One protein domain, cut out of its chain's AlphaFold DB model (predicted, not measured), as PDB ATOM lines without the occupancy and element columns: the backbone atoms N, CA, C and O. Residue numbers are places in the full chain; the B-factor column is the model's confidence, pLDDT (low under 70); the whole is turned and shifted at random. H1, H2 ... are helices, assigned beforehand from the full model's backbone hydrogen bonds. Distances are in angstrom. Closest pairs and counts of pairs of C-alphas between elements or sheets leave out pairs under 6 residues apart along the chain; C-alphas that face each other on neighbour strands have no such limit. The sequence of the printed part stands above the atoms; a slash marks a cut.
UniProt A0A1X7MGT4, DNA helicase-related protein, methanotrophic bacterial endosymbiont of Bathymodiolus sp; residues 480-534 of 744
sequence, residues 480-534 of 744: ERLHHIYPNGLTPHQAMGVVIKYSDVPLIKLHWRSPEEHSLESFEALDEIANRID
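Overview. This is residues 480 to 534 of the 744 residues of the protein "DNA helicase-related protein" of methanotrophic bacterial endosymbiont of Bathymodiolus sp (UniProt A0A1X7MGT4). Two helices, H1 then H2, run nearly the same way at opposite sides of a loose-looped frame, and a long loop, residues 502 to 519, swings out and back between them. The opening stretch, residues 480 to 491, reaches toward the first residues of H2 and turns back into H1; residues 525 to 534 of H2 stick out. The printed part has 55 residues and no named strand; its class is all helix, though just 25 residues are in the helices. It is only just compact, close to loose, with a radius of gyration of the C-alphas of 12.1 A and spans of 36 by 25 by 18 A.

Arrangement. Look at H1, residues 492 to 501, and H2, residues 520 to 534: they are apart. In both, every O i to N i+4 pair is within hydrogen-bond range.

Along the chain. Find C-alpha 492 at (-3.716, -1.145, -19.303); from there H1 runs 14.0 A to Lys 501. H2 runs 21.0 A from Leu 520 to C-alpha 534 at (19.546, -13.697, -23.969).

Size, cuts and confidence. The C-alphas of Glu 480 and Ile 533, 36.6 A apart, are the two farthest apart. The link from H1 to H2 is long, 18 residues; residues 508 to 514 stand free. The printed part has no cut, and no printed residue is under 70 in pLDDT.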
ATOM      1  N   GLU A 480     -13.996   0.676 -19.202       92.56
ATOM      2  CA  GLU A 480     -13.720   0.839 -20.632       92.56
ATOM      3  C   GLU A 480     -12.266   1.263 -20.870       92.56
ATOM      4  O   GLU A 480     -11.555   0.643 -21.656       92.56
ATOM      5  N   ARG A 481     -11.775   2.272 -20.138       93.62
ATOM      6  CA  ARG A 481     -10.388   2.751 -20.260       93.62
ATOM      7  C   ARG A 481      -9.362   1.709 -19.832       93.62
ATOM      8  O   ARG A 481      -8.295   1.637 -20.437       93.62
ATOM      9  N   LEU A 482      -9.669   0.911 -18.811       94.94
ATOM     10  CA  LEU A 482      -8.785  -0.141 -18.309       94.94
ATOM     11  C   LEU A 482      -8.617  -1.295 -19.320       94.94
ATOM     12  O   LEU A 482      -7.544  -1.898 -19.370       94.94
ATOM     13  N   HIS A 483      -9.644  -1.555 -20.136       94.88
ATOM     14  CA  HIS A 483      -9.668  -2.607 -21.162       94.88
ATOM     15  C   HIS A 483      -9.515  -2.073 -22.592       94.88
ATOM     16  O   HIS A 483      -9.646  -2.827 -23.555       94.88
ATOM     17  N   HIS A 484      -9.220  -0.784 -22.753       94.06
ATOM     18  CA  HIS A 484      -8.937  -0.201 -24.055       94.06
ATOM     19  C   HIS A 484      -7.630  -0.776 -24.613       94.06
ATOM     20  O   HIS A 484      -6.596  -0.714 -23.948       94.06
ATOM     21  N   ILE A 485      -7.680  -1.328 -25.824       94.19
ATOM     22  CA  ILE A 485      -6.516  -1.898 -26.512       94.19
ATOM     23  C   ILE A 485      -5.748  -0.760 -27.194       94.19
ATOM     24  O   ILE A 485      -6.301  -0.071 -28.049       94.19
ATOM     25  N   TYR A 486      -4.482  -0.571 -26.821       93.25
ATOM     26  CA  TYR A 486      -3.587   0.420 -27.431       93.25
ATOM     27  C   TYR A 486      -2.868  -0.154 -28.670       93.25
ATOM     28  O   TYR A 486      -2.893  -1.367 -28.884       93.25
ATOM     29  N   PRO A 487      -2.197   0.678 -29.499       94.31
ATOM     30  CA  PRO A 487      -1.524   0.224 -30.727       94.31
ATOM     31  C   PRO A 487      -0.462  -0.871 -30.544       94.31
ATOM     32  O   PRO A 487      -0.173  -1.600 -31.492       94.31
ATOM     33  N   ASN A 488       0.093  -1.020 -29.340       89.56
ATOM     34  CA  ASN A 488       0.990  -2.117 -28.962       89.56
ATOM     35  C   ASN A 488       0.274  -3.462 -28.727       89.56
ATOM     36  O   ASN A 488       0.923  -4.429 -28.342       89.56
ATOM     37  N   GLY A 489      -1.049  -3.523 -28.892       91.06
ATOM     38  CA  GLY A 489      -1.867  -4.715 -28.662       91.06
ATOM     39  C   GLY A 489      -2.201  -4.990 -27.193       91.06
ATOM     40  O   GLY A 489      -2.922  -5.946 -26.912       91.06
ATOM     41  N   LEU A 490      -1.727  -4.165 -26.252       91.69
ATOM     42  CA  LEU A 490      -1.961  -4.350 -24.820       91.69
ATOM     43  C   LEU A 490      -3.067  -3.428 -24.302       91.69
ATOM     44  O   LEU A 490      -3.189  -2.265 -24.692       91.69
ATOM     45  N   THR A 491      -3.832  -3.938 -23.342       95.31
ATOM     46  CA  THR A 491      -4.688  -3.119 -22.472       95.31
ATOM     47  C   THR A 491      -3.917  -2.664 -21.228       95.31
ATOM     48  O   THR A 491      -3.007  -3.373 -20.776       95.31
ATOM     49  N   PRO A 492      -4.277  -1.532 -20.594       94.38
ATOM     50  CA  PRO A 492      -3.716  -1.145 -19.303       94.38
ATOM     51  C   PRO A 492      -3.851  -2.240 -18.241       94.38
ATOM     52  O   PRO A 492      -2.910  -2.453 -17.480       94.38
ATOM     53  N   HIS A 493      -4.971  -2.971 -18.225       95.19
ATOM     54  CA  HIS A 493      -5.163  -4.137 -17.359       95.19
ATOM     55  C   HIS A 493      -4.046  -5.178 -17.531       95.19
ATOM     56  O   HIS A 493      -3.388  -5.566 -16.563       95.19
ATOM     57  N   GLN A 494      -3.795  -5.599 -18.775       94.69
ATOM     58  CA  GLN A 494      -2.757  -6.580 -19.098       94.69
ATOM     59  C   GLN A 494      -1.360  -6.045 -18.774       94.69
ATOM     60  O   GLN A 494      -0.572  -6.746 -18.144       94.69
ATOM     61  N   ALA A 495      -1.064  -4.795 -19.144       90.94
ATOM     62  CA  ALA A 495       0.231  -4.170 -18.883       90.94
ATOM     63  C   ALA A 495       0.535  -4.090 -17.376       90.94
ATOM     64  O   ALA A 495       1.628  -4.454 -16.944       90.94
ATOM     65  N   MET A 496      -0.444  -3.688 -16.556       93.56
ATOM     66  CA  MET A 496      -0.317  -3.705 -15.095       93.56
ATOM     67  C   MET A 496      -0.072  -5.123 -14.570       93.56
ATOM     68  O   MET A 496       0.789  -5.316 -13.713       93.56
ATOM     69  N   GLY A 497      -0.781  -6.119 -15.110       94.38
ATOM     70  CA  GLY A 497      -0.580  -7.527 -14.770       94.38
ATOM     71  C   GLY A 497       0.843  -8.014 -15.058       94.38
ATOM     72  O   GLY A 497       1.446  -8.665 -14.205       94.38
ATOM     73  N   VAL A 498       1.408  -7.653 -16.213       90.00
ATOM     74  CA  VAL A 498       2.798  -7.977 -16.584       90.00
ATOM     75  C   VAL A 498       3.785  -7.323 -15.616       90.00
ATOM     76  O   VAL A 498       4.646  -8.010 -15.073       90.00
ATOM     77  N   VAL A 499       3.628  -6.028 -15.326       90.62
ATOM     78  CA  VAL A 499       4.515  -5.304 -14.396       90.62
ATOM     79  C   VAL A 499       4.480  -5.911 -12.990       90.62
ATOM     80  O   VAL A 499       5.524  -6.058 -12.363       90.62
ATOM     81  N   ILE A 500       3.299  -6.300 -12.500       93.19
ATOM     82  CA  ILE A 500       3.158  -6.954 -11.191       93.19
ATOM     83  C   ILE A 500       3.801  -8.345 -11.203       93.19
ATOM     84  O   ILE A 500       4.482  -8.707 -10.248       93.19
ATOM     85  N   LYS A 501       3.599  -9.127 -12.271       94.00
ATOM     86  CA  LYS A 501       4.146 -10.487 -12.399       94.00
ATOM     87  C   LYS A 501       5.678 -10.503 -12.387       94.00
ATOM     88  O   LYS A 501       6.258 -11.442 -11.852       94.00
ATOM     89  N   TYR A 502       6.313  -9.491 -12.974       90.69
ATOM     90  CA  TYR A 502       7.769  -9.390 -13.114       90.69
ATOM     91  C   TYR A 502       8.379  -8.309 -12.205       90.69
ATOM     92  O   TYR A 502       9.385  -7.700 -12.562       90.69
ATOM     93  N   SER A 503       7.797  -8.068 -11.023       90.19
ATOM     94  CA  SER A 503       8.238  -7.006 -10.099       90.19
ATOM     95  C   SER A 503       9.694  -7.123  -9.639       90.19
ATOM     96  O   SER A 503      10.306  -6.113  -9.299       90.19
ATOM     97  N   ASP A 504      10.230  -8.343  -9.623       91.81
ATOM     98  CA  ASP A 504      11.579  -8.644  -9.136       91.81
ATOM     99  C   ASP A 504      12.639  -8.571 -10.251       91.81
ATOM    100  O   ASP A 504      13.832  -8.734  -9.995       91.81
ATOM    101  N   VAL A 505      12.220  -8.324 -11.499       88.62
ATOM    102  CA  VAL A 505      13.120  -8.215 -12.651       88.62
ATOM    103  C   VAL A 505      13.747  -6.812 -12.687       88.62
ATOM    104  O   VAL A 505      13.025  -5.815 -12.578       88.62
ATOM    105  N   PRO A 506      15.078  -6.687 -12.864       86.12
ATOM    106  CA  PRO A 506      15.734  -5.392 -13.016       86.12
ATOM    107  C   PRO A 506      15.120  -4.554 -14.147       86.12
ATOM    108  O   PRO A 506      14.996  -5.004 -15.284       86.12
ATOM    109  N   LEU A 507      14.750  -3.307 -13.838       83.75
ATOM    110  CA  LEU A 507      14.058  -2.426 -14.780       83.75
ATOM    111  C   LEU A 507      15.031  -1.752 -15.757       83.75
ATOM    112  O   LEU A 507      15.812  -0.881 -15.362       83.75
ATOM    113  N   ILE A 508      14.888  -2.048 -17.049       83.94
ATOM    114  CA  ILE A 508      15.478  -1.251 -18.132       83.94
ATOM    115  C   ILE A 508      14.508  -0.115 -18.470       83.94
ATOM    116  O   ILE A 508      13.389  -0.341 -18.930       83.94
ATOM    117  N   LYS A 509      14.918   1.132 -18.212       82.75
ATOM    118  CA  LYS A 509      14.058   2.305 -18.421       82.75
ATOM    119  C   LYS A 509      13.987   2.699 -19.897       82.75
ATOM    120  O   LYS A 509      14.791   3.501 -20.368       82.75
ATOM    121  N   LEU A 510      12.974   2.191 -20.586       84.44
ATOM    122  CA  LEU A 510      12.555   2.676 -21.898       84.44
ATOM    123  C   LEU A 510      11.512   3.792 -21.726       84.44
ATOM    124  O   LEU A 510      10.674   3.728 -20.826       84.44
ATOM    125  N   HIS A 511      11.589   4.837 -22.552       84.38
ATOM    126  CA  HIS A 511      10.696   5.993 -22.465       84.38
ATOM    127  C   HIS A 511      10.047   6.280 -23.819       84.38
ATOM    128  O   HIS A 511      10.741   6.434 -24.821       84.38
ATOM    129  N   TRP A 512       8.726   6.442 -23.796       86.38
ATOM    130  CA  TRP A 512       7.891   6.911 -24.904       86.38
ATOM    131  C   TRP A 512       7.045   8.090 -24.417       86.38
ATOM    132  O   TRP A 512       6.792   8.211 -23.214       86.38
ATOM    133  N   ARG A 513       6.611   8.983 -25.312       87.38
ATOM    134  CA  ARG A 513       5.800  10.158 -24.933       87.38
ATOM    135  C   ARG A 513       4.320   9.820 -24.784       87.38
ATOM    136  O   ARG A 513       3.625  10.483 -24.018       87.38
ATOM    137  N   SER A 514       3.853   8.803 -25.505       86.81
ATOM    138  CA  SER A 514       2.483   8.289 -25.455       86.81
ATOM    139  C   SER A 514       2.488   6.767 -25.650       86.81
ATOM    140  O   SER A 514       3.325   6.264 -26.402       86.81
ATOM    141  N   PRO A 515       1.546   6.020 -25.040       82.19
ATOM    142  CA  PRO A 515       1.309   4.610 -25.371       82.19
ATOM    143  C   PRO A 515       0.915   4.377 -26.842       82.19
ATOM    144  O   PRO A 515       0.910   3.235 -27.291       82.19
ATOM    145  N   GLU A 516       0.607   5.433 -27.601       87.19
ATOM    146  CA  GLU A 516       0.314   5.364 -29.038       87.19
ATOM    147  C   GLU A 516       1.575   5.329 -29.921       87.19
ATOM    148  O   GLU A 516       1.488   4.947 -31.083       87.19
ATOM    149  N   GLU A 517       2.745   5.720 -29.398       86.94
ATOM    150  CA  GLU A 517       4.001   5.770 -30.172       86.94
ATOM    151  C   GLU A 517       4.613   4.387 -30.418       86.94
ATOM    152  O   GLU A 517       5.520   4.241 -31.233       86.94
ATOM    153  N   HIS A 518       4.137   3.374 -29.702       85.25
ATOM    154  CA  HIS A 518       4.684   2.035 -29.736       85.25
ATOM    155  C   HIS A 518       3.657   1.076 -30.336       85.25
ATOM    156  O   HIS A 518       2.623   0.805 -29.727       85.25
ATOM    157  N   SER A 519       3.925   0.589 -31.545       91.38
ATOM    158  CA  SER A 519       3.066  -0.378 -32.232       91.38
ATOM    159  C   SER A 519       3.331  -1.810 -31.765       91.38
ATOM    160  O   SER A 519       4.332  -2.085 -31.100       91.38
ATOM    161  N   LEU A 520       2.447  -2.737 -32.140       91.12
ATOM    162  CA  LEU A 520       2.660  -4.169 -31.923       91.12
ATOM    163  C   LEU A 520       3.955  -4.647 -32.602       91.12
ATOM    164  O   LEU A 520       4.755  -5.317 -31.966       91.12
ATOM    165  N   GLU A 521       4.225  -4.199 -33.829       91.94
ATOM    166  CA  GLU A 521       5.476  -4.506 -34.543       91.94
ATOM    167  C   GLU A 521       6.716  -3.997 -33.788       91.94
ATOM    168  O   GLU A 521       7.735  -4.678 -33.712       91.94
ATOM    169  N   SER A 522       6.628  -2.803 -33.188       88.69
ATOM    170  CA  SER A 522       7.720  -2.252 -32.371       88.69
ATOM    171  C   SER A 522       7.949  -3.092 -31.110       88.69
ATOM    172  O   SER A 522       9.095  -3.303 -30.715       88.69
ATOM    173  N   PHE A 523       6.870  -3.595 -30.501       87.62
ATOM    174  CA  PHE A 523       6.938  -4.483 -29.340       87.62
ATOM    175  C   PHE A 523       7.599  -5.813 -29.688       87.62
ATOM    176  O   PHE A 523       8.520  -6.230 -28.993       87.62
ATOM    177  N   GLU A 524       7.167  -6.441 -30.779       90.75
ATOM    178  CA  GLU A 524       7.724  -7.705 -31.267       90.75
ATOM    179  C   GLU A 524       9.209  -7.561 -31.618       90.75
ATOM    180  O   GLU A 524      10.008  -8.420 -31.259       90.75
ATOM    181  N   ALA A 525       9.610  -6.438 -32.223       90.69
ATOM    182  CA  ALA A 525      11.017  -6.158 -32.496       90.69
ATOM    183  C   ALA A 525      11.857  -6.023 -31.211       90.69
ATOM    184  O   ALA A 525      12.990  -6.503 -31.159       90.69
ATOM    185  N   LEU A 526      11.325  -5.387 -30.159       88.94
ATOM    186  CA  LEU A 526      12.005  -5.308 -28.861       88.94
ATOM    187  C   LEU A 526      12.119  -6.678 -28.186       88.94
ATOM    188  O   LEU A 526      13.163  -6.976 -27.607       88.94
ATOM    189  N   ASP A 527      11.076  -7.500 -28.275       88.25
ATOM    190  CA  ASP A 527      11.092  -8.869 -27.760       88.25
ATOM    191  C   ASP A 527      12.119  -9.732 -28.508       88.25
ATOM    192  O   ASP A 527      12.929 -10.418 -27.889       88.25
ATOM    193  N   GLU A 528      12.192  -9.623 -29.839       92.25
ATOM    194  CA  GLU A 528      13.209 -10.304 -30.645       92.25
ATOM    195  C   GLU A 528      14.630  -9.870 -30.254       92.25
ATOM    196  O   GLU A 528      15.518 -10.710 -30.093       92.25
ATOM    197  N   ILE A 529      14.859  -8.567 -30.049       89.50
ATOM    198  CA  ILE A 529      16.149  -8.054 -29.567       89.50
ATOM    199  C   ILE A 529      16.481  -8.639 -28.190       89.50
ATOM    200  O   ILE A 529      17.610  -9.086 -27.987       89.50
ATOM    201  N   ALA A 530      15.524  -8.668 -27.259       88.50
ATOM    202  CA  ALA A 530      15.727  -9.230 -25.927       88.50
ATOM    203  C   ALA A 530      16.076 -10.727 -25.991       88.50
ATOM    204  O   ALA A 530      17.065 -11.143 -25.390       88.50
ATOM    205  N   ASN A 531      15.348 -11.508 -26.793       89.12
ATOM    206  CA  ASN A 531      15.614 -12.933 -27.013       89.12
ATOM    207  C   ASN A 531      16.993 -13.173 -27.651       89.12
ATOM    208  O   ASN A 531      17.703 -14.111 -27.292       89.12
ATOM    209  N   ARG A 532      17.416 -12.305 -28.578       86.88
ATOM    210  CA  ARG A 532      18.762 -12.366 -29.166       86.88
ATOM    211  C   ARG A 532      19.844 -12.040 -28.144       86.88
ATOM    212  O   ARG A 532      20.886 -12.688 -28.161       86.88
ATOM    213  N   ILE A 533      19.636 -11.044 -27.283       85.12
ATOM    214  CA  ILE A 533      20.579 -10.732 -26.201       85.12
ATOM    215  C   ILE A 533      20.701 -11.935 -25.263       85.12
ATOM    216  O   ILE A 533      21.820 -12.351 -24.977       85.12
ATOM    217  N   ASP A 534      19.578 -12.526 -24.851       85.00
ATOM    218  CA  ASP A 534      19.546 -13.697 -23.969       85.00
ATOM    219  C   ASP A 534      20.320 -14.879 -24.571       85.00
ATOM    220  O   ASP A 534      21.236 -15.408 -23.940       85.00
TER     221      ASP A 534